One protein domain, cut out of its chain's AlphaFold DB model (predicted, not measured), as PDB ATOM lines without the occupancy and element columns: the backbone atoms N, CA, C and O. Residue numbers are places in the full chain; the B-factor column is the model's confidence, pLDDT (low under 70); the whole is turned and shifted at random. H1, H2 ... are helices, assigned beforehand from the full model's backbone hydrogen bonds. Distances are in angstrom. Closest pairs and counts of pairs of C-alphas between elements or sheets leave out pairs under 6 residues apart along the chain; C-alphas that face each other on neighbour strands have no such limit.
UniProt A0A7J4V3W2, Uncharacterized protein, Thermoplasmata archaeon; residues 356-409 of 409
ATOM      1  N   ASP A 356     146.879 225.649 280.325       76.62
ATOM      2  CA  ASP A 356     146.520 225.807 281.732       76.62
ATOM      3  C   ASP A 356     145.417 226.850 281.902       76.62
ATOM      4  O   ASP A 356     144.438 226.579 282.600       76.62
ATOM      5  N   GLU A 357     145.472 227.983 281.200       72.75
ATOM      6  CA  GLU A 357     144.372 228.959 281.207       72.75
ATOM      7  C   GLU A 357     143.079 228.371 280.643       72.75
ATOM      8  O   GLU A 357     142.001 228.519 281.230       72.75
ATOM      9  N   VAL A 358     143.186 227.611 279.550       72.12
ATOM     10  CA  VAL A 358     142.048 226.887 278.969       72.12
ATOM     11  C   VAL A 358     141.461 225.898 279.978       72.12
ATOM     12  O   VAL A 358     140.234 225.770 280.088       72.12
ATOM     13  N   LEU A 359     142.310 225.202 280.741       72.06
ATOM     14  CA  LEU A 359     141.872 224.285 281.788       72.06
ATOM     15  C   LEU A 359     141.223 225.038 282.958       72.06
ATOM     16  O   LEU A 359     140.160 224.623 283.422       72.06
ATOM     17  N   VAL A 360     141.825 226.132 283.426       75.31
ATOM     18  CA  VAL A 360     141.331 226.951 284.541       75.31
ATOM     19  C   VAL A 360     139.970 227.548 284.209       75.31
ATOM     20  O   VAL A 360     139.054 227.426 285.026       75.31
ATOM     21  N   GLU A 361     139.777 228.110 283.019       73.81
ATOM     22  CA  GLU A 361     138.466 228.606 282.588       73.81
ATOM     23  C   GLU A 361     137.446 227.474 282.433       73.81
ATOM     24  O   GLU A 361     136.305 227.583 282.899       73.81
ATOM     25  N   GLY A 362     137.868 226.328 281.890       71.25
ATOM     26  CA  GLY A 362     137.043 225.121 281.861       71.25
ATOM     27  C   GLY A 362     136.584 224.690 283.261       71.25
ATOM     28  O   GLY A 362     135.408 224.365 283.470       71.25
ATOM     29  N   LEU A 363     137.483 224.740 284.246       77.19
ATOM     30  CA  LEU A 363     137.212 224.399 285.642       77.19
ATOM     31  C   LEU A 363     136.356 225.457 286.350       77.19
ATOM     32  O   LEU A 363     135.431 225.082 287.070       77.19
ATOM     33  N   ARG A 364     136.599 226.756 286.136       78.19
ATOM     34  CA  ARG A 364     135.782 227.860 286.676       78.19
ATOM     35  C   ARG A 364     134.350 227.768 286.167       78.19
ATOM     36  O   ARG A 364     133.411 227.785 286.969       78.19
ATOM     37  N   ALA A 365     134.175 227.562 284.863       75.38
ATOM     38  CA  ALA A 365     132.867 227.323 284.270       75.38
ATOM     39  C   ALA A 365     132.192 226.098 284.911       75.38
ATOM     40  O   ALA A 365     131.045 226.187 285.358       75.38
ATOM     41  N   ALA A 366     132.901 224.970 285.032       76.12
ATOM     42  CA  ALA A 366     132.372 223.762 285.669       76.12
ATOM     43  C   ALA A 366     131.996 223.974 287.150       76.12
ATOM     44  O   ALA A 366     130.961 223.472 287.606       76.12
ATOM     45  N   ALA A 367     132.786 224.744 287.902       78.81
ATOM     46  CA  ALA A 367     132.534 225.065 289.304       78.81
ATOM     47  C   ALA A 367     131.284 225.940 289.475       78.81
ATOM     48  O   ALA A 367     130.433 225.620 290.308       78.81
ATOM     49  N   ILE A 368     131.113 226.976 288.642       77.56
ATOM     50  CA  ILE A 368     129.899 227.809 288.612       77.56
ATOM     51  C   ILE A 368     128.669 226.935 288.356       77.56
ATOM     52  O   ILE A 368     127.675 227.039 289.075       77.56
ATOM     53  N   TRP A 369     128.738 226.023 287.383       75.31
ATOM     54  CA  TRP A 369     127.626 225.118 287.086       75.31
ATOM     55  C   TRP A 369     127.335 224.136 288.216       75.31
ATOM     56  O   TRP A 369     126.168 223.842 288.480       75.31
ATOM     57  N   THR A 370     128.365 223.665 288.914       75.94
ATOM     58  CA  THR A 370     128.211 222.787 290.079       75.94
ATOM     59  C   THR A 370     127.561 223.530 291.247       75.94
ATOM     60  O   THR A 370     126.635 223.008 291.871       75.94
ATOM     61  N   ALA A 371     127.973 224.773 291.506       74.38
ATOM     62  CA  ALA A 371     127.359 225.632 292.516       74.38
ATOM     63  C   ALA A 371     125.901 225.961 292.163       74.38
ATOM     64  O   ALA A 371     125.017 225.836 293.011       74.38
ATOM     65  N   LEU A 372     125.621 226.287 290.896       70.75
ATOM     66  CA  LEU A 372     124.259 226.491 290.410       70.75
ATOM     67  C   LEU A 372     123.425 225.220 290.632       70.75
ATOM     68  O   LEU A 372     122.366 225.279 291.249       70.75
ATOM     69  N   ALA A 373     123.928 224.050 290.225       66.94
ATOM     70  CA  ALA A 373     123.267 222.760 290.427       66.94
ATOM     71  C   ALA A 373     122.984 222.443 291.903       66.94
ATOM     72  O   ALA A 373     121.951 221.842 292.203       66.94
ATOM     73  N   ALA A 374     123.849 222.870 292.825       74.88
ATOM     74  CA  ALA A 374     123.619 222.723 294.260       74.88
ATOM     75  C   ALA A 374     122.470 223.614 294.772       74.88
ATOM     76  O   ALA A 374     121.742 223.202 295.673       74.88
ATOM     77  N   VAL A 375     122.270 224.797 294.182       77.25
ATOM     78  CA  VAL A 375     121.222 225.756 294.581       77.25
ATOM     79  C   VAL A 375     119.866 225.435 293.945       77.25
ATOM     80  O   VAL A 375     118.851 225.423 294.638       77.25
ATOM     81  N   ILE A 376     119.826 225.169 292.635       74.69
ATOM     82  CA  ILE A 376     118.571 224.976 291.874       74.69
ATOM     83  C   ILE A 376     118.243 223.504 291.583       74.69
ATOM     84  O   ILE A 376     117.246 223.204 290.921       74.69
ATOM     85  N   GLY A 377     119.074 222.583 292.075       76.38
ATOM     86  CA  GLY A 377     118.996 221.157 291.789       76.38
ATOM     87  C   GLY A 377     119.600 220.790 290.427       76.38
ATOM     88  O   GLY A 377     119.441 221.492 289.425       76.38
ATOM     89  N   TRP A 378     120.252 219.627 290.380       73.19
ATOM     90  CA  TRP A 378     120.874 219.068 289.174       73.19
ATOM     91  C   TRP A 378     119.975 219.041 287.929       73.19
ATOM     92  O   TRP A 378     120.471 219.402 286.866       73.19
ATOM     93  N   PRO A 379     118.672 218.692 287.996       74.06
ATOM     94  CA  PRO A 379     117.819 218.675 286.805       74.06
ATOM     95  C   PRO A 379     117.696 220.046 286.128       74.06
ATOM     96  O   PRO A 379     117.702 220.132 284.902       74.06
ATOM     97  N   THR A 380     117.629 221.121 286.917       64.38
ATOM     98  CA  THR A 380     117.449 222.493 286.425       64.38
ATOM     99  C   THR A 380     118.750 223.049 285.847       64.38
ATOM    100  O   THR A 380     118.746 223.632 284.765       64.38
ATOM    101  N   ALA A 381     119.884 222.791 286.507       59.09
ATOM    102  CA  ALA A 381     121.201 223.141 285.975       59.09
ATOM    103  C   ALA A 381     121.544 222.346 284.705       59.09
ATOM    104  O   ALA A 381     122.079 222.906 283.750       59.09
ATOM    105  N   PHE A 382     121.164 221.066 284.639       68.56
ATOM    106  CA  PHE A 382     121.345 220.243 283.442       68.56
ATOM    107  C   PHE A 382     120.451 220.711 282.288       68.56
ATOM    108  O   PHE A 382     120.893 220.736 281.142       68.56
ATOM    109  N   ALA A 383     119.215 221.138 282.572       67.81
ATOM    110  CA  ALA A 383     118.345 221.757 281.576       67.81
ATOM    111  C   ALA A 383     118.925 223.081 281.054       67.81
ATOM    112  O   ALA A 383     118.910 223.296 279.845       67.81
ATOM    113  N   ALA A 384     119.496 223.922 281.924       66.94
ATOM    114  CA  ALA A 384     120.157 225.168 281.532       66.94
ATOM    115  C   ALA A 384     121.423 224.922 280.688       66.94
ATOM    116  O   ALA A 384     121.578 225.533 279.631       66.94
ATOM    117  N   MET A 385     122.280 223.975 281.092       71.00
ATOM    118  CA  MET A 385     123.463 223.568 280.322       71.00
ATOM    119  C   MET A 385     123.079 222.987 278.961       71.00
ATOM    120  O   MET A 385     123.616 223.400 277.933       71.00
ATOM    121  N   ARG A 386     122.110 222.066 278.932       73.56
ATOM    122  CA  ARG A 386     121.608 221.479 277.685       73.56
ATOM    123  C   ARG A 386     120.960 222.536 276.802       73.56
ATOM    124  O   ARG A 386     121.137 222.484 275.595       73.56
ATOM    125  N   TRP A 387     120.236 223.494 277.374       72.88
ATOM    126  CA  TRP A 387     119.647 224.599 276.623       72.88
ATOM    127  C   TRP A 387     120.716 225.505 276.011       72.88
ATOM    128  O   TRP A 387     120.622 225.787 274.822       72.88
ATOM    129  N   ARG A 388     121.765 225.878 276.761       74.56
ATOM    130  CA  ARG A 388     122.904 226.651 276.234       74.56
ATOM    131  C   ARG A 388     123.610 225.898 275.106       74.56
ATOM    132  O   ARG A 388     123.747 226.454 274.025       74.56
ATOM    133  N   ARG A 389     123.945 224.619 275.319       74.44
ATOM    134  CA  ARG A 389     124.565 223.758 274.298       74.44
ATOM    135  C   ARG A 389     123.692 223.615 273.051       74.44
ATOM    136  O   ARG A 389     124.186 223.801 271.952       74.44
ATOM    137  N   MET A 390     122.391 223.365 273.212       72.81
ATOM    138  CA  MET A 390     121.454 223.321 272.084       72.81
ATOM    139  C   MET A 390     121.346 224.672 271.371       72.81
ATOM    140  O   MET A 390     121.062 224.691 270.180       72.81
ATOM    141  N   ARG A 391     121.532 225.798 272.069       75.88
ATOM    142  CA  ARG A 391     121.534 227.133 271.458       75.88
ATOM    143  C   ARG A 391     122.788 227.341 270.608       75.88
ATOM    144  O   ARG A 391     122.645 227.823 269.493       75.88
ATOM    145  N   THR A 392     123.951 226.912 271.100       70.31
ATOM    146  CA  THR A 392     125.217 226.903 270.351       70.31
ATOM    147  C   THR A 392     125.134 225.976 269.137       70.31
ATOM    148  O   THR A 392     125.260 226.451 268.019       70.31
ATOM    149  N   GLU A 393     124.757 224.705 269.320       76.62
ATOM    150  CA  GLU A 393     124.608 223.729 268.223       76.62
ATOM    151  C   GLU A 393     123.548 224.166 267.196       76.62
ATOM    152  O   GLU A 393     123.675 223.915 265.999       76.62
ATOM    153  N   LYS A 394     122.464 224.822 267.641       75.75
ATOM    154  CA  LYS A 394     121.448 225.374 266.736       75.75
ATOM    155  C   LYS A 394     121.980 226.580 265.965       75.75
ATOM    156  O   LYS A 394     121.618 226.700 264.801       75.75
ATOM    157  N   ARG A 395     122.779 227.451 266.591       68.94
ATOM    158  CA  ARG A 395     123.426 228.592 265.931       68.94
ATOM    159  C   ARG A 395     124.403 228.088 264.870       68.94
ATOM    160  O   ARG A 395     124.134 228.305 263.703       68.94
ATOM    161  N   GLU A 396     125.360 227.240 265.248       70.38
ATOM    162  CA  GLU A 396     126.313 226.595 264.326       70.38
ATOM    163  C   GLU A 396     125.610 225.876 263.161       70.38
ATOM    164  O   GLU A 396     126.010 225.981 262.004       70.38
ATOM    165  N   ARG A 397     124.508 225.163 263.438       75.94
ATOM    166  CA  ARG A 397     123.732 224.495 262.387       75.94
ATOM    167  C   ARG A 397     123.003 225.478 261.471       75.94
ATOM    168  O   ARG A 397     122.896 225.200 260.282       75.94
ATOM    169  N   LEU A 398     122.445 226.563 262.000       71.31
ATOM    170  CA  LEU A 398     121.780 227.580 261.182       71.31
ATOM    171  C   LEU A 398     122.797 228.365 260.346       71.31
ATOM    172  O   LEU A 398     122.518 228.591 259.170       71.31
ATOM    173  N   ASP A 399     123.967 228.672 260.910       66.25
ATOM    174  CA  ASP A 399     125.104 229.293 260.220       66.25
ATOM    175  C   ASP A 399     125.568 228.389 259.067       66.25
ATOM    176  O   ASP A 399     125.578 228.808 257.914       66.25
ATOM    177  N   SER A 400     125.787 227.090 259.325       72.88
ATOM    178  CA  SER A 400     126.192 226.117 258.288       72.88
ATOM    179  C   SER A 400     125.180 225.931 257.148       72.88
ATOM    180  O   SER A 400     125.507 225.380 256.099       72.88
ATOM    181  N   LEU A 401     123.927 226.342 257.364       73.31
ATOM    182  CA  LEU A 401     122.853 226.271 256.375       73.31
ATOM    183  C   LEU A 401     122.594 227.620 255.686       73.31
ATOM    184  O   LEU A 401     121.683 227.685 254.860       73.31
ATOM    185  N   GLY A 402     123.331 228.684 256.033       78.06
ATOM    186  CA  GLY A 402     123.072 230.046 255.550       78.06
ATOM    187  C   GLY A 402     121.701 230.587 255.976       78.06
ATOM    188  O   GLY A 402     121.114 231.417 255.288       78.06
ATOM    189  N   LEU A 403     121.131 230.052 257.062       70.12
ATOM    190  CA  LEU A 403     119.796 230.403 257.570       70.12
ATOM    191  C   LEU A 403     119.849 231.322 258.790       70.12
ATOM    192  O   LEU A 403     118.797 231.714 259.304       70.12
ATOM    193  N   TYR A 404     121.042 231.612 259.293       69.81
ATOM    194  CA  TYR A 404     121.224 232.572 260.362       69.81
ATOM    195  C   TYR A 404     121.378 233.959 259.746       69.81
ATOM    196  O   TYR A 404     122.373 234.276 259.103       69.81
ATOM    197  N   ASP A 405     120.334 234.768 259.884       64.69
ATOM    198  CA  ASP A 405     120.364 236.161 259.465       64.69
ATOM    199  C   ASP A 405     120.970 236.986 260.598       64.69
ATOM    200  O   ASP A 405     120.316 237.247 261.613       64.69
ATOM    201  N   HIS A 406     122.229 237.385 260.426       58.69
ATOM    202  CA  HIS A 406     122.949 238.223 261.384       58.69
ATOM    203  C   HIS A 406     122.309 239.618 261.566       58.69
ATOM    204  O   HIS A 406     122.657 240.321 262.509       58.69
ATOM    205  N   ASN A 407     121.336 240.010 260.728       46.91
ATOM    206  CA  ASN A 407     120.663 241.311 260.799       46.91
ATOM    207  C   ASN A 407     119.314 241.301 261.545       46.91
ATOM    208  O   ASN A 407     118.716 242.365 261.739       46.91
ATOM    209  N   LEU A 408     118.806 240.141 261.976       47.28
ATOM    210  CA  LEU A 408     117.555 240.054 262.738       47.28
ATOM    211  C   LEU A 408     117.825 240.173 264.250       47.28
ATOM    212  O   LEU A 408     118.041 239.172 264.931       47.28
ATOM    213  N   LYS A 409     117.793 241.417 264.753       37.09
ATOM    214  CA  LYS A 409     117.744 241.748 266.192       37.09
ATOM    215  C   LYS A 409     116.470 241.241 266.873       37.09
ATOM    216  O   LYS A 409     115.372 241.430 266.297       37.09
TER     217      LYS A 409
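What this domain is: This is residues 356 to 409 of the 409 residues of an uncharacterized protein of Thermoplasmata archaeon (UniProt A0A7J4V3W2). Two long helices, H2 and H1, meet near their ends as an open V, and residues 400 to 409 turn aside beyond the far end of H2 as a tail. The printed part has 54 residues, with two named helices in the order H1, H2 and no named strand: all helix. It is only just loose, close to extended, with a radius of gyration of the C-alphas of 14.9 A and spans of 38 by 30 by 18 A.

Where its parts are: H2, residues 378 to 399, is the longest helix, 31.0 A from C-alpha 378 at (120.874, 219.068, 289.174) to C-alpha 399 at (125.104, 229.293, 260.220). H1, residues 356 to 376, measures 29.7 A and begins with C-alpha 356 at (146.520, 225.807, 281.732).

How they stand to each other: H2 touches H1 with residues 379 to 382 alone, and H1 touches H2 with residues 369 to 373 alone. Their closest C-alphas, those of Ala 381 and Ala 373, are 4.9 A apart. They run opposite ways at a steep tilt of 51 degrees. In both helices every O i to N i+4 pair is within hydrogen-bond range.

The domain as a whole: The farthest C-alphas, of Ala 374 and Gly 402, are 39.4 A apart. The printed part has no cut, and the link from H1 to H2 is tight. Residues 356 to 368 and 386 to 393 stand free. Mean pLDDT of the printed part is 70.9; residues 380 to 384 and 404 to 409 are among those under 70.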